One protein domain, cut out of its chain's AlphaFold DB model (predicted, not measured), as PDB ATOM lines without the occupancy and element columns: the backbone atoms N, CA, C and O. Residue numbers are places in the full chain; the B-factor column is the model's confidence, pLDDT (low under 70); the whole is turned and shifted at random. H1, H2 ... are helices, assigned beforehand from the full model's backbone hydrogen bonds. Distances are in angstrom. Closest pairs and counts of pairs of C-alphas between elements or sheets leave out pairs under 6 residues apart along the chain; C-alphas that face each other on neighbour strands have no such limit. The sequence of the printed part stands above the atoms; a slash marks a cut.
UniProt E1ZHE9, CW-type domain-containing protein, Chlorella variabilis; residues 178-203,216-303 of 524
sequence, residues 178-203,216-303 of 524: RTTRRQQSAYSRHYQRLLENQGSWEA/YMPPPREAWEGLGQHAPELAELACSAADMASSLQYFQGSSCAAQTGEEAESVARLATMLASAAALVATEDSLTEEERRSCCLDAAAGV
ATOM      1  N   ARG A 178     168.151 161.099  97.105       69.19
ATOM      2  CA  ARG A 178     169.261 161.600  97.934       69.19
ATOM      3  C   ARG A 178     168.883 161.727  99.410       69.19
ATOM      4  O   ARG A 178     169.752 161.540 100.268       69.19
ATOM      5  N   THR A 179     167.626 162.051  99.719       70.81
ATOM      6  CA  THR A 179     167.147 162.134 101.107       70.81
ATOM      7  C   THR A 179     167.049 160.747 101.738       70.81
ATOM      8  O   THR A 179     167.555 160.570 102.849       70.81
ATOM      9  N   THR A 180     166.547 159.748 101.004       85.81
ATOM     10  CA  THR A 180     166.452 158.357 101.481       85.81
ATOM     11  C   THR A 180     167.822 157.760 101.789       85.81
ATOM     12  O   THR A 180     168.011 157.203 102.867       85.81
ATOM     13  N   ARG A 181     168.834 157.970 100.936       85.38
ATOM     14  CA  ARG A 181     170.190 157.441 101.179       85.38
ATOM     15  C   ARG A 181     170.859 158.039 102.420       85.38
ATOM     16  O   ARG A 181     171.539 157.342 103.174       85.38
ATOM     17  N   ARG A 182     170.679 159.345 102.661       89.50
ATOM     18  CA  ARG A 182     171.184 159.992 103.888       89.50
ATOM     19  C   ARG A 182     170.480 159.446 105.125       89.50
ATOM     20  O   ARG A 182     171.154 159.192 106.123       89.50
ATOM     21  N   GLN A 183     169.169 159.244 105.044       91.31
ATOM     22  CA  GLN A 183     168.355 158.692 106.122       91.31
ATOM     23  C   GLN A 183     168.742 157.238 106.438       91.31
ATOM     24  O   GLN A 183     169.066 156.942 107.584       91.31
ATOM     25  N   GLN A 184     168.885 156.382 105.423       89.25
ATOM     26  CA  GLN A 184     169.398 155.014 105.568       89.25
ATOM     27  C   GLN A 184     170.788 154.987 106.221       89.25
ATOM     28  O   GLN A 184     171.026 154.210 107.141       89.25
ATOM     29  N   SER A 185     171.698 155.890 105.830       90.50
ATOM     30  CA  SER A 185     173.026 155.994 106.462       90.50
ATOM     31  C   SER A 185     172.989 156.475 107.922       90.50
ATOM     32  O   SER A 185     173.944 156.288 108.680       90.50
ATOM     33  N   ALA A 186     171.929 157.179 108.328       93.00
ATOM     34  CA  ALA A 186     171.719 157.556 109.720       93.00
ATOM     35  C   ALA A 186     171.190 156.358 110.517       93.00
ATOM     36  O   ALA A 186     171.740 156.056 111.575       93.00
ATOM     37  N   TYR A 187     170.218 155.631 109.962       91.69
ATOM     38  CA  TYR A 187     169.665 154.414 110.554       91.69
ATOM     39  C   TYR A 187     170.713 153.319 110.737       91.69
ATOM     40  O   TYR A 187     170.850 152.802 111.843       91.69
ATOM     41  N   SER A 188     171.547 153.055 109.730       90.62
ATOM     42  CA  SER A 188     172.613 152.053 109.845       90.62
ATOM     43  C   SER A 188     173.587 152.358 110.989       90.62
ATOM     44  O   SER A 188     173.947 151.468 111.758       90.62
ATOM     45  N   ARG A 189     173.942 153.635 111.191       92.06
ATOM     46  CA  ARG A 189     174.760 154.069 112.338       92.06
ATOM     47  C   ARG A 189     174.049 153.872 113.676       92.06
ATOM     48  O   ARG A 189     174.709 153.586 114.672       92.06
ATOM     49  N   HIS A 190     172.730 154.045 113.724       92.69
ATOM     50  CA  HIS A 190     171.941 153.794 114.930       92.69
ATOM     51  C   HIS A 190     171.901 152.303 115.274       92.69
ATOM     52  O   HIS A 190     172.161 151.948 116.420       92.69
ATOM     53  N   TYR A 191     171.671 151.435 114.289       91.00
ATOM     54  CA  TYR A 191     171.661 149.986 114.496       91.00
ATOM     55  C   TYR A 191     173.028 149.453 114.906       91.00
ATOM     56  O   TYR A 191     173.126 148.668 115.845       91.00
ATOM     57  N   GLN A 192     174.094 149.923 114.256       90.31
ATOM     58  CA  GLN A 192     175.451 149.541 114.624       90.31
ATOM     59  C   GLN A 192     175.757 149.935 116.074       90.31
ATOM     60  O   GLN A 192     176.280 149.124 116.831       90.31
ATOM     61  N   ARG A 193     175.352 151.139 116.493       92.00
ATOM     62  CA  ARG A 193     175.506 151.585 117.882       92.00
ATOM     63  C   ARG A 193     174.717 150.715 118.865       92.00
ATOM     64  O   ARG A 193     175.232 150.425 119.940       92.00
ATOM     65  N   LEU A 194     173.497 150.301 118.518       89.88
ATOM     66  CA  LEU A 194     172.707 149.386 119.348       89.88
ATOM     67  C   LEU A 194     173.385 148.019 119.471       89.88
ATOM     68  O   LEU A 194     173.465 147.485 120.571       89.88
ATOM     69  N   LEU A 195     173.940 147.477 118.385       89.69
ATOM     70  CA  LEU A 195     174.681 146.214 118.420       89.69
ATOM     71  C   LEU A 195     175.971 146.312 119.246       89.69
ATOM     72  O   LEU A 195     176.225 145.454 120.088       89.69
ATOM     73  N   GLU A 196     176.758 147.373 119.057       90.12
ATOM     74  CA  GLU A 196     177.996 147.621 119.815       90.12
ATOM     75  C   GLU A 196     177.737 147.731 121.326       90.12
ATOM     76  O   GLU A 196     178.561 147.302 122.136       90.12
ATOM     77  N   ASN A 197     176.566 148.244 121.708       90.75
ATOM     78  CA  ASN A 197     176.150 148.441 123.094       90.75
ATOM     79  C   ASN A 197     175.176 147.363 123.601       90.75
ATOM     80  O   ASN A 197     174.475 147.580 124.592       90.75
ATOM     81  N   GLN A 198     175.130 146.199 122.946       89.56
ATOM     82  CA  GLN A 198     174.326 145.042 123.360       89.56
ATOM     83  C   GLN A 198     172.835 145.371 123.567       89.56
ATOM     84  O   GLN A 198     172.231 145.011 124.576       89.56
ATOM     85  N   GLY A 199     172.249 146.123 122.638       85.75
ATOM     86  CA  GLY A 199     170.845 146.534 122.644       85.75
ATOM     87  C   GLY A 199     170.559 147.818 123.425       85.75
ATOM     88  O   GLY A 199     169.458 148.344 123.312       85.75
ATOM     89  N   SER A 200     171.524 148.356 124.178       89.00
ATOM     90  CA  SER A 200     171.400 149.657 124.853       89.00
ATOM     91  C   SER A 200     171.813 150.805 123.930       89.00
ATOM     92  O   SER A 200     172.705 150.660 123.100       89.00
ATOM     93  N   TRP A 201     171.220 151.992 124.073       90.44
ATOM     94  CA  TRP A 201     171.652 153.149 123.281       90.44
ATOM     95  C   TRP A 201     173.000 153.739 123.723       90.44
ATOM     96  O   TRP A 201     173.811 154.210 122.909       90.44
ATOM     97  N   GLU A 202     173.242 153.738 125.029       88.44
ATOM     98  CA  GLU A 202     174.478 154.231 125.620       88.44
ATOM     99  C   GLU A 202     175.365 153.056 126.014       88.44
ATOM    100  O   GLU A 202     174.899 152.073 126.598       88.44
ATOM    101  N   ALA A 203     176.656 153.171 125.688       82.06
ATOM    102  CA  ALA A 203     177.666 152.259 126.189       82.06
ATOM    103  C   ALA A 203     177.636 152.354 127.712       82.06
ATOM    104  O   ALA A 203     177.850 153.440 128.257       82.06
ATOM    105  N   TYR A 216     169.122 149.986 131.152       81.88
ATOM    106  CA  TYR A 216     168.705 150.037 129.756       81.88
ATOM    107  C   TYR A 216     168.218 151.441 129.397       81.88
ATOM    108  O   TYR A 216     167.207 151.924 129.910       81.88
ATOM    109  N   MET A 217     168.954 152.096 128.503       86.44
ATOM    110  CA  MET A 217     168.542 153.358 127.906       86.44
ATOM    111  C   MET A 217     167.853 153.059 126.576       86.44
ATOM    112  O   MET A 217     168.505 152.496 125.686       86.44
ATOM    113  N   PRO A 218     166.568 153.430 126.416       85.12
ATOM    114  CA  PRO A 218     165.848 153.156 125.188       85.12
ATOM    115  C   PRO A 218     166.512 153.877 124.000       85.12
ATOM    116  O   PRO A 218     167.044 154.982 124.162       85.12
ATOM    117  N   PRO A 219     166.473 153.279 122.796       89.69
ATOM    118  CA  PRO A 219     166.905 153.939 121.570       89.69
ATOM    119  C   PRO A 219     166.166 155.271 121.356       89.69
ATOM    120  O   PRO A 219     165.004 155.403 121.755       89.69
ATOM    121  N   PRO A 220     166.793 156.268 120.705       93.38
ATOM    122  CA  PRO A 220     166.118 157.502 120.345       93.38
ATOM    123  C   PRO A 220     165.036 157.220 119.301       93.38
ATOM    124  O   PRO A 220     165.060 156.203 118.601       93.38
ATOM    125  N   ARG A 221     164.090 158.150 119.173       93.44
ATOM    126  CA  ARG A 221     162.928 158.005 118.291       93.44
ATOM    127  C   ARG A 221     163.323 157.684 116.847       93.44
ATOM    128  O   ARG A 221     162.686 156.850 116.218       93.44
ATOM    129  N   GLU A 222     164.387 158.296 116.341       93.38
ATOM    130  CA  GLU A 222     164.860 158.090 114.972       93.38
ATOM    131  C   GLU A 222     165.339 156.650 114.740       93.38
ATOM    132  O   GLU A 222     165.148 156.104 113.656       93.38
ATOM    133  N   ALA A 223     165.932 156.009 115.753       91.81
ATOM    134  CA  ALA A 223     166.336 154.608 115.666       91.81
ATOM    135  C   ALA A 223     165.110 153.686 115.596       91.81
ATOM    136  O   ALA A 223     165.082 152.777 114.767       91.81
ATOM    137  N   TRP A 224     164.079 153.961 116.403       91.69
ATOM    138  CA  TRP A 224     162.811 153.228 116.363       91.69
ATOM    139  C   TRP A 224     162.056 153.413 115.049       91.69
ATOM    140  O   TRP A 224     161.549 152.440 114.503       91.69
ATOM    141  N   GLU A 225     162.019 154.630 114.503       93.75
ATOM    142  CA  GLU A 225     161.409 154.893 113.195       93.75
ATOM    143  C   GLU A 225     162.106 154.107 112.085       93.75
ATOM    144  O   GLU A 225     161.437 153.507 111.247       93.75
ATOM    145  N   GLY A 226     163.440 154.051 112.110       90.88
ATOM    146  CA  GLY A 226     164.184 153.200 111.193       90.88
ATOM    147  C   GLY A 226     163.836 151.722 111.388       90.88
ATOM    148  O   GLY A 226     163.585 151.021 110.413       90.88
ATOM    149  N   LEU A 227     163.858 151.220 112.630       89.31
ATOM    150  CA  LEU A 227     163.519 149.821 112.928       89.31
ATOM    151  C   LEU A 227     162.119 149.466 112.412       89.31
ATOM    152  O   LEU A 227     161.965 148.453 111.743       89.31
ATOM    153  N   GLY A 228     161.123 150.324 112.639       90.25
ATOM    154  CA  GLY A 228     159.762 150.119 112.144       90.25
ATOM    155  C   GLY A 228     159.656 150.127 110.615       90.25
ATOM    156  O   GLY A 228     158.847 149.396 110.058       90.25
ATOM    157  N   GLN A 229     160.492 150.906 109.922       91.31
ATOM    158  CA  GLN A 229     160.521 150.926 108.453       91.31
ATOM    159  C   GLN A 229     161.174 149.678 107.849       91.31
ATOM    160  O   GLN A 229     160.759 149.231 106.783       91.31
ATOM    161  N   HIS A 230     162.206 149.137 108.500       89.38
ATOM    162  CA  HIS A 230     163.056 148.093 107.923       89.38
ATOM    163  C   HIS A 230     162.815 146.688 108.497       89.38
ATOM    164  O   HIS A 230     163.118 145.703 107.829       89.38
ATOM    165  N   ALA A 231     162.272 146.585 109.708       89.81
ATOM    166  CA  ALA A 231     161.990 145.333 110.403       89.81
ATOM    167  C   ALA A 231     160.769 145.493 111.342       89.81
ATOM    168  O   ALA A 231     160.926 145.399 112.561       89.81
ATOM    169  N   PRO A 232     159.557 145.750 110.807       88.38
ATOM    170  CA  PRO A 232     158.387 146.138 111.602       88.38
ATOM    171  C   PRO A 232     158.011 145.113 112.680       88.38
ATOM    172  O   PRO A 232     157.835 145.487 113.834       88.38
ATOM    173  N   GLU A 233     157.983 143.821 112.344       88.12
ATOM    174  CA  GLU A 233     157.615 142.753 113.289       88.12
ATOM    175  C   GLU A 233     158.596 142.659 114.471       88.12
ATOM    176  O   GLU A 233     158.200 142.561 115.633       88.12
ATOM    177  N   LEU A 234     159.901 142.751 114.192       82.81
ATOM    178  CA  LEU A 234     160.933 142.730 115.232       82.81
ATOM    179  C   LEU A 234     160.973 144.038 116.026       82.81
ATOM    180  O   LEU A 234     161.294 144.020 117.214       82.81
ATOM    181  N   ALA A 235     160.639 145.166 115.397       84.00
ATOM    182  CA  ALA A 235     160.508 146.446 116.078       84.00
ATOM    183  C   ALA A 235     159.354 146.417 117.092       84.00
ATOM    184  O   ALA A 235     159.543 146.849 118.226       84.00
ATOM    185  N   GLU A 236     158.198 145.854 116.729       87.69
ATOM    186  CA  GLU A 236     157.061 145.676 117.643       87.69
ATOM    187  C   GLU A 236     157.404 144.752 118.818       87.69
ATOM    188  O   GLU A 236     157.084 145.067 119.970       87.69
ATOM    189  N   LEU A 237     158.121 143.654 118.555       85.25
ATOM    190  CA  LEU A 237     158.612 142.756 119.600       85.25
ATOM    191  C   LEU A 237     159.592 143.468 120.549       85.25
ATOM    192  O   LEU A 237     159.467 143.348 121.769       85.25
ATOM    193  N   ALA A 238     160.543 144.234 120.008       82.75
ATOM    194  CA  ALA A 238     161.519 144.986 120.795       82.75
ATOM    195  C   ALA A 238     160.867 146.104 121.626       82.75
ATOM    196  O   ALA A 238     161.218 146.272 122.795       82.75
ATOM    197  N   CYS A 239     159.879 146.813 121.072       86.56
ATOM    198  CA  CYS A 239     159.054 147.770 121.813       86.56
ATOM    199  C   CYS A 239     158.305 147.082 122.961       86.56
ATOM    200  O   CYS A 239     158.407 147.517 124.106       86.56
ATOM    201  N   SER A 240     157.630 145.962 122.683       85.25
ATOM    202  CA  SER A 240     156.880 145.203 123.692       85.25
ATOM    203  C   SER A 240     157.784 144.718 124.830       85.25
ATOM    204  O   SER A 240     157.428 144.813 126.005       85.25
ATOM    205  N   ALA A 241     158.987 144.239 124.503       83.75
ATOM    206  CA  ALA A 241     159.973 143.822 125.493       83.75
ATOM    207  C   ALA A 241     160.491 145.003 126.336       83.75
ATOM    208  O   ALA A 241     160.611 144.880 127.557       83.75
ATOM    209  N   ALA A 242     160.746 146.159 125.717       82.19
ATOM    210  CA  ALA A 242     161.154 147.375 126.419       82.19
ATOM    211  C   ALA A 242     160.055 147.917 127.354       82.19
ATOM    212  O   ALA A 242     160.359 148.345 128.472       82.19
ATOM    213  N   ASP A 243     158.787 147.850 126.942       86.38
ATOM    214  CA  ASP A 243     157.637 148.244 127.763       86.38
ATOM    215  C   ASP A 243     157.460 147.313 128.970       86.38
ATOM    216  O   ASP A 243     157.225 147.783 130.089       86.38
ATOM    217  N   MET A 244     157.641 145.999 128.783       79.38
ATOM    218  CA  MET A 244     157.639 145.030 129.886       79.38
ATOM    219  C   MET A 244     158.782 145.285 130.875       79.38
ATOM    220  O   MET A 244     158.538 145.333 132.083       79.38
ATOM    221  N   ALA A 245     160.007 145.506 130.387       82.56
ATOM    222  CA  ALA A 245     161.157 145.818 131.235       82.56
ATOM    223  C   ALA A 245     160.936 147.116 132.034       82.56
ATOM    224  O   ALA A 245     161.140 147.145 133.249       82.56
ATOM    225  N   SER A 246     160.429 148.164 131.377       84.50
ATOM    226  CA  SER A 246     160.107 149.449 132.013       84.50
ATOM    227  C   SER A 246     159.003 149.309 133.067       84.50
ATOM    228  O   SER A 246     159.090 149.878 134.156       84.50
ATOM    229  N   SER A 247     157.977 148.505 132.774       81.44
ATOM    230  CA  SER A 247     156.888 148.221 133.712       81.44
ATOM    231  C   SER A 247     157.393 147.475 134.946       81.44
ATOM    232  O   SER A 247     157.026 147.822 136.066       81.44
ATOM    233  N   LEU A 248     158.278 146.491 134.774       83.06
ATOM    234  CA  LEU A 248     158.849 145.731 135.889       83.06
ATOM    235  C   LEU A 248     159.773 146.581 136.765       83.06
ATOM    236  O   LEU A 248     159.734 146.438 137.989       83.06
ATOM    237  N   GLN A 249     160.521 147.523 136.182       83.00
ATOM    238  CA  GLN A 249     161.308 148.497 136.947       83.00
ATOM    239  C   GLN A 249     160.435 149.337 137.892       83.00
ATOM    240  O   GLN A 249     160.843 149.615 139.020       83.00
ATOM    241  N   TYR A 250     159.205 149.678 137.492       82.94
ATOM    242  CA  TYR A 250     158.273 150.413 138.355       82.94
ATOM    243  C   TYR A 250     157.873 149.623 139.617       82.94
ATOM    244  O   TYR A 250     157.636 150.213 140.673       82.94
ATOM    245  N   PHE A 251     157.840 148.288 139.546       79.69
ATOM    246  CA  PHE A 251     157.432 147.412 140.652       79.69
ATOM    247  C   PHE A 251     158.597 146.877 141.507       79.69
ATOM    248  O   PHE A 251     158.363 146.104 142.440       79.69
ATOM    249  N   GLN A 252     159.838 147.329 141.276       76.44
ATOM    250  CA  GLN A 252     161.044 146.870 141.993       76.44
ATOM    251  C   GLN A 252     161.075 147.159 143.510       76.44
ATOM    252  O   GLN A 252     162.008 146.751 144.196       76.44
ATOM    253  N   GLY A 253     160.046 147.792 144.084       75.31
ATOM    254  CA  GLY A 253     159.927 147.996 145.536       75.31
ATOM    255  C   GLY A 253     159.788 146.710 146.369       75.31
ATOM    256  O   GLY A 253     159.855 146.772 147.595       75.31
ATOM    257  N   SER A 254     159.607 145.550 145.731       71.75
ATOM    258  CA  SER A 254     159.499 144.244 146.394       71.75
ATOM    259  C   SER A 254     160.745 143.405 146.106       71.75
ATOM    260  O   SER A 254     161.130 143.275 144.952       71.75
ATOM    261  N   SER A 255     161.360 142.777 147.111       69.25
ATOM    262  CA  SER A 255     162.597 141.982 146.949       69.25
ATOM    263  C   SER A 255     162.491 140.820 145.947       69.25
ATOM    264  O   SER A 255     163.507 140.373 145.427       69.25
ATOM    265  N   CYS A 256     161.273 140.361 145.641       64.12
ATOM    266  CA  CYS A 256     161.008 139.361 144.602       64.12
ATOM    267  C   CYS A 256     161.064 139.942 143.169       64.12
ATOM    268  O   CYS A 256     161.310 139.213 142.216       64.12
ATOM    269  N   ALA A 257     160.869 141.255 143.004       70.94
ATOM    270  CA  ALA A 257     160.816 141.934 141.705       70.94
ATOM    271  C   ALA A 257     162.201 142.295 141.130       70.94
ATOM    272  O   ALA A 257     162.300 142.757 139.996       70.94
ATOM    273  N   ALA A 258     163.279 142.097 141.897       75.94
ATOM    274  CA  ALA A 258     164.633 142.398 141.438       75.94
ATOM    275  C   ALA A 258     165.115 141.411 140.358       75.94
ATOM    276  O   ALA A 258     165.648 141.841 139.341       75.94
ATOM    277  N   GLN A 259     164.879 140.105 140.547       79.56
ATOM    278  CA  GLN A 259     165.304 139.070 139.591       79.56
ATOM    279  C   GLN A 259     164.509 139.141 138.284       79.56
ATOM    280  O   GLN A 259     165.087 139.124 137.202       79.56
ATOM    281  N   THR A 260     163.189 139.317 138.379       83.06
ATOM    282  CA  THR A 260     162.323 139.441 137.198       83.06
ATOM    283  C   THR A 260     162.612 140.709 136.393       83.06
ATOM    284  O   THR A 260     162.462 140.711 135.174       83.06
ATOM    285  N   GLY A 261     163.063 141.781 137.053       85.44
ATOM    286  CA  GLY A 261     163.499 143.006 136.389       85.44
ATOM    287  C   GLY A 261     164.750 142.813 135.527       85.44
ATOM    288  O   GLY A 261     164.766 143.267 134.386       85.44
ATOM    289  N   GLU A 262     165.769 142.120 136.043       86.06
ATOM    290  CA  GLU A 262     167.017 141.858 135.307       86.06
ATOM    291  C   GLU A 262     166.779 140.947 134.094       86.06
ATOM    292  O   GLU A 262     167.255 141.236 132.993       86.06
ATOM    293  N   GLU A 263     165.973 139.893 134.261       86.12
ATOM    294  CA  GLU A 263     165.595 139.003 133.162       86.12
ATOM    295  C   GLU A 263     164.833 139.757 132.067       86.12
ATOM    296  O   GLU A 263     165.201 139.674 130.894       86.12
ATOM    297  N   ALA A 264     163.829 140.561 132.426       85.62
ATOM    298  CA  ALA A 264     163.078 141.342 131.447       85.62
ATOM    299  C   ALA A 264     163.946 142.378 130.721       85.62
ATOM    300  O   ALA A 264     163.797 142.576 129.515       85.62
ATOM    301  N   GLU A 265     164.890 143.007 131.422       86.69
ATOM    302  CA  GLU A 265     165.844 143.929 130.809       86.69
ATOM    303  C   GLU A 265     166.785 143.210 129.830       86.69
ATOM    304  O   GLU A 265     167.082 143.735 128.752       86.69
ATOM    305  N   SER A 266     167.211 141.987 130.154       86.12
ATOM    306  CA  SER A 266     168.011 141.157 129.248       86.12
ATOM    307  C   SER A 266     167.238 140.769 127.980       86.12
ATOM    308  O   SER A 266     167.787 140.848 126.877       86.12
ATOM    309  N   VAL A 267     165.943 140.451 128.110       85.19
ATOM    310  CA  VAL A 267     165.052 140.146 126.980       85.19
ATOM    311  C   VAL A 267     164.843 141.383 126.107       85.19
ATOM    312  O   VAL A 267     164.951 141.286 124.886       85.19
ATOM    313  N   ALA A 268     164.627 142.558 126.709       85.12
ATOM    314  CA  ALA A 268     164.508 143.819 125.976       85.12
ATOM    315  C   ALA A 268     165.772 144.137 125.165       85.12
ATOM    316  O   ALA A 268     165.690 144.463 123.981       85.12
ATOM    317  N   ARG A 269     166.956 143.972 125.765       87.25
ATOM    318  CA  ARG A 269     168.243 144.142 125.071       87.25
ATOM    319  C   ARG A 269     168.400 143.178 123.902       87.25
ATOM    320  O   ARG A 269     168.793 143.602 122.817       87.25
ATOM    321  N   LEU A 270     168.084 141.900 124.112       87.19
ATOM    322  CA  LEU A 270     168.172 140.879 123.071       87.19
ATOM    323  C   LEU A 270     167.230 141.188 121.902       87.19
ATOM    324  O   LEU A 270     167.670 141.179 120.753       87.19
ATOM    325  N   ALA A 271     165.972 141.531 122.187       84.00
ATOM    326  CA  ALA A 271     164.994 141.894 121.167       84.00
ATOM    327  C   ALA A 271     165.454 143.119 120.352       84.00
ATOM    328  O   ALA A 271     165.432 143.086 119.122       84.00
ATOM    329  N   THR A 272     165.975 144.158 121.014       83.88
ATOM    330  CA  THR A 272     166.521 145.349 120.339       83.88
ATOM    331  C   THR A 272     167.748 145.028 119.481       83.88
ATOM    332  O   THR A 272     167.881 145.565 118.377       83.88
ATOM    333  N   MET A 273     168.645 144.139 119.932       87.12
ATOM    334  CA  MET A 273     169.785 143.689 119.121       87.12
ATOM    335  C   MET A 273     169.331 142.968 117.854       87.12
ATOM    336  O   MET A 273     169.846 143.244 116.772       87.12
ATOM    337  N   LEU A 274     168.358 142.070 117.973       83.81
ATOM    338  CA  LEU A 274     167.858 141.289 116.847       83.81
ATOM    339  C   LEU A 274     167.123 142.157 115.829       83.81
ATOM    340  O   LEU A 274     167.390 142.046 114.634       83.81
ATOM    341  N   ALA A 275     166.285 143.084 116.299       82.50
ATOM    342  CA  ALA A 275     165.653 144.080 115.443       82.50
ATOM    343  C   ALA A 275     166.703 144.927 114.700       82.50
ATOM    344  O   ALA A 275     166.589 145.145 113.497       82.50
ATOM    345  N   SER A 276     167.772 145.340 115.391       84.25
ATOM    346  CA  SER A 276     168.872 146.118 114.797       84.25
ATOM    347  C   SER A 276     169.664 145.325 113.755       84.25
ATOM    348  O   SER A 276     170.026 145.873 112.714       84.25
ATOM    349  N   ALA A 277     169.920 144.039 114.003       83.94
ATOM    350  CA  ALA A 277     170.595 143.163 113.050       83.94
ATOM    351  C   ALA A 277     169.750 142.949 111.784       83.94
ATOM    352  O   ALA A 277     170.259 143.114 110.676       83.94
ATOM    353  N   ALA A 278     168.456 142.654 111.940       81.75
ATOM    354  CA  ALA A 278     167.536 142.495 110.817       81.75
ATOM    355  C   ALA A 278     167.389 143.792 110.007       81.75
ATOM    356  O   ALA A 278     167.422 143.768 108.777       81.75
ATOM    357  N   ALA A 279     167.311 144.941 110.681       81.62
ATOM    358  CA  ALA A 279     167.232 146.227 110.005       81.62
ATOM    359  C   ALA A 279     168.520 146.570 109.234       81.62
ATOM    360  O   ALA A 279     168.434 147.112 108.134       81.62
ATOM    361  N   LEU A 280     169.709 146.206 109.739       84.31
ATOM    362  CA  LEU A 280     170.960 146.363 108.982       84.31
ATOM    363  C   LEU A 280     170.951 145.548 107.690       84.31
ATOM    364  O   LEU A 280     171.256 146.102 106.634       84.31
ATOM    365  N   VAL A 281     170.544 144.279 107.768       85.44
ATOM    366  CA  VAL A 281     170.388 143.398 106.599       85.44
ATOM    367  C   VAL A 281     169.395 143.996 105.598       85.44
ATOM    368  O   VAL A 281     169.657 144.017 104.397       85.44
ATOM    369  N   ALA A 282     168.277 144.545 106.078       81.06
ATOM    370  CA  ALA A 282     167.275 145.182 105.228       81.06
ATOM    371  C   ALA A 282     167.778 146.467 104.543       81.06
ATOM    372  O   ALA A 282     167.343 146.775 103.436       81.06
ATOM    373  N   THR A 283     168.702 147.205 105.170       83.88
ATOM    374  CA  THR A 283     169.320 148.407 104.577       83.88
ATOM    375  C   THR A 283     170.477 148.116 103.620       83.88
ATOM    376  O   THR A 283     170.998 149.044 103.002       83.88
ATOM    377  N   GLU A 284     170.917 146.862 103.498       85.75
ATOM    378  CA  GLU A 284     172.046 146.512 102.640       85.75
ATOM    379  C   GLU A 284     171.580 146.328 101.185       85.75
ATOM    380  O   GLU A 284     170.957 145.330 100.811       85.75
ATOM    381  N   ASP A 285     171.895 147.319 100.345       82.44
ATOM    382  CA  ASP A 285     171.523 147.346  98.921       82.44
ATOM    383  C   ASP A 285     172.182 146.222  98.099       82.44
ATOM    384  O   ASP A 285     171.728 145.918  96.998       82.44
ATOM    385  N   SER A 286     173.262 145.608  98.601       78.94
ATOM    386  CA  SER A 286     173.982 144.544  97.888       78.94
ATOM    387  C   SER A 286     173.357 143.156  98.019       78.94
ATOM    388  O   SER A 286     173.820 142.244  97.338       78.94
ATOM    389  N   LEU A 287     172.347 142.987  98.876       76.88
ATOM    390  CA  LEU A 287     171.633 141.723  99.045       76.88
ATOM    391  C   LEU A 287     170.387 141.669  98.158       76.88
ATOM    392  O   LEU A 287     169.641 142.644  98.030       76.88
ATOM    393  N   THR A 288     170.133 140.502  97.578       81.56
ATOM    394  CA  THR A 288     168.861 140.201  96.912       81.56
ATOM    395  C   THR A 288     167.719 140.097  97.934       81.56
ATOM    396  O   THR A 288     167.940 139.947  99.138       81.56
ATOM    397  N   GLU A 289     166.464 140.201  97.485       72.88
ATOM    398  CA  GLU A 289     165.302 140.126  98.386       72.88
ATOM    399  C   GLU A 289     165.178 138.761  99.090       72.88
ATOM    400  O   GLU A 289     164.824 138.710 100.268       72.88
ATOM    401  N   GLU A 290     165.540 137.672  98.409       71.62
ATOM    402  CA  GLU A 290     165.566 136.317  98.975       71.62
ATOM    403  C   GLU A 290     166.666 136.157 100.035       71.62
ATOM    404  O   GLU A 290     166.391 135.650 101.124       71.62
ATOM    405  N   GLU A 291     167.876 136.678  99.792       73.75
ATOM    406  CA  GLU A 291     168.963 136.665 100.785       73.75
ATOM    407  C   GLU A 291     168.607 137.486 102.034       73.75
ATOM    408  O   GLU A 291     168.908 137.070 103.158       73.75
ATOM    409  N   ARG A 292     167.918 138.627 101.856       76.12
ATOM    410  CA  ARG A 292     167.408 139.439 102.972       76.12
ATOM    411  C   ARG A 292     166.381 138.673 103.803       76.12
ATOM    412  O   ARG A 292     166.479 138.676 105.028       76.12
ATOM    413  N   ARG A 293     165.426 137.987 103.162       69.88
ATOM    414  CA  ARG A 293     164.417 137.172 103.865       69.88
ATOM    415  C   ARG A 293     165.055 136.017 104.637       69.88
ATOM    416  O   ARG A 293     164.730 135.848 105.810       69.88
ATOM    417  N   SER A 294     165.996 135.292 104.027       70.69
ATOM    418  CA  SER A 294     166.714 134.188 104.683       70.69
ATOM    419  C   SER A 294     167.472 134.663 105.935       70.69
ATOM    420  O   SER A 294     167.295 134.120 107.026       70.69
ATOM    421  N   CYS A 295     168.222 135.766 105.830       70.75
ATOM    422  CA  CYS A 295     168.976 136.316 106.961       70.75
ATOM    423  C   CYS A 295     168.085 136.832 108.110       70.75
ATOM    424  O   CYS A 295     168.460 136.704 109.277       70.75
ATOM    425  N   CYS A 296     166.921 137.420 107.807       66.06
ATOM    426  CA  CYS A 296     165.989 137.916 108.826       66.06
ATOM    427  C   CYS A 296     165.250 136.785 109.561       66.06
ATOM    428  O   CYS A 296     165.086 136.863 110.780       66.06
ATOM    429  N   LEU A 297     164.839 135.727 108.851       57.59
ATOM    430  CA  LEU A 297     164.169 134.564 109.451       57.59
ATOM    431  C   LEU A 297     165.096 133.809 110.409       57.59
ATOM    432  O   LEU A 297     164.684 133.433 111.506       57.59
ATOM    433  N   ASP A 298     166.371 133.684 110.048       59.25
ATOM    434  CA  ASP A 298     167.398 133.104 110.912       59.25
ATOM    435  C   ASP A 298     167.629 133.915 112.198       59.25
ATOM    436  O   ASP A 298     167.876 133.345 113.264       59.25
ATOM    437  N   ALA A 299     167.559 135.249 112.118       56.72
ATOM    438  CA  ALA A 299     167.691 136.118 113.286       56.72
ATOM    439  C   ALA A 299     166.488 135.966 114.233       56.72
ATOM    440  O   ALA A 299     166.669 135.877 115.448       56.72
ATOM    441  N   ALA A 300     165.271 135.874 113.688       51.78
ATOM    442  CA  ALA A 300     164.053 135.660 114.469       51.78
ATOM    443  C   ALA A 300     163.991 134.256 115.107       51.78
ATOM    444  O   ALA A 300     163.542 134.116 116.242       51.78
ATOM    445  N   ALA A 301     164.501 133.222 114.433       51.09
ATOM    446  CA  ALA A 301     164.534 131.853 114.961       51.09
ATOM    447  C   ALA A 301     165.477 131.677 116.172       51.09
ATOM    448  O   ALA A 301     165.347 130.714 116.925       51.09
ATOM    449  N   GLY A 302     166.425 132.599 116.374       50.09
ATOM    450  CA  GLY A 302     167.374 132.573 117.489       50.09
ATOM    451  C   GLY A 302     166.840 133.124 118.816       50.09
ATOM    452  O   GLY A 302     167.543 133.028 119.825       50.09
ATOM    453  N   VAL A 303     165.637 133.714 118.849       48.53
ATOM    454  CA  VAL A 303     165.060 134.257 120.089       48.53
ATOM    455  C   VAL A 303     164.403 133.120 120.866       48.53
ATOM    456  O   VAL A 303     163.484 132.490 120.340       48.53
TER     457      VAL A 303
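Overview. This is residues 178 to 203 and 216 to 303 of the 524 residues of the protein "CW-type domain-containing protein" of Chlorella variabilis (UniProt E1ZHE9). A long helix, H4, runs through the middle of an elongated all-helix domain, with H3 folded against it as a long helical hairpin. Round the last part of H4, H5 folds back along it, while H1 crosses it slantwise and the short H2 packs on H1, H3 and H4. The printed part has 114 residues with five named helices, H1 to H5 in order along the chain, and no named strand. The whole is compact, with a radius of gyration of the C-alphas of 15.0 A, and spans 51 by 28 by 20 A.

Along the chain. The longest helix, H4, is residues 257 to 283, from C-alpha 257 at (160.816, 141.934, 141.705) to C-alpha 283 at (169.320, 148.407, 104.577), 38.6 A. H3 is residues 232 to 250, 27.1 A long, and H5 is residues 289 to 301, 18.5 A long, ending with C-alpha 301 at (164.534, 131.853, 114.961). H1 is residues 178 to 196, 27.4 A long, beginning with C-alpha 178 at (169.261, 161.600, 97.934). H2 is residues 221 to 230, 14.3 A long.

Arrangement. H4 is the hub and touches the four other helices. H3 and H4 form a hairpin, opposite ways at a shallow tilt of 21 degrees; their closest C-alphas, of Ala 241 and Ala 268, are 4.6 A apart. H4 and H5 form another, opposite ways at a shallow tilt of 10 degrees; H4 touches H5 with residues 274 to 282 alone, and the closest C-alphas, of Ala 278 and Cys 296, are 5.2 A apart. H4 touches H1 with residues 272 to 283 alone, opposite ways at a tilt of 37 degrees, only just steep; the closest C-alphas are those of Tyr 191 and Ser 276, 4.8 A apart. H2 touches H4 at a steep tilt of 58 degrees, the same way, the C-alphas of His 230 and Ala 279 coming closest at 5.0 A. H2 is about perpendicular to H1, at 76 degrees, and touches it, with the C-alphas of Tyr 187 and Gly 226 closest at 5.7 A. H2 and H3 are also a hairpin, opposite ways at 37 degrees, only just steep, with the closest C-alphas, of Gly 228 and Ala 235, 5.4 A apart. H1 is apart from H3 and H5, and H2 is apart from H5. Every O i to N i+4 pair is within hydrogen-bond range in H2, H3, H4 and H5; in H1, 14 of 15 are.

Size, cuts and confidence. The C-alphas farthest apart, those of Arg 178 and Ser 255, are 53.2 A apart. Residues 204 to 215 are cut out, in the link from H1 to H2, and C-alphas 203 and 216 are 9.9 A apart across the cut. Of the links that are printed whole, H2 to H3 and H4 to H5 are tight, and H3 to H4 is short. The mean pLDDT of the printed part is 82.3; residues 178, 255 to 256, 293 and 296 to 303 are under 70.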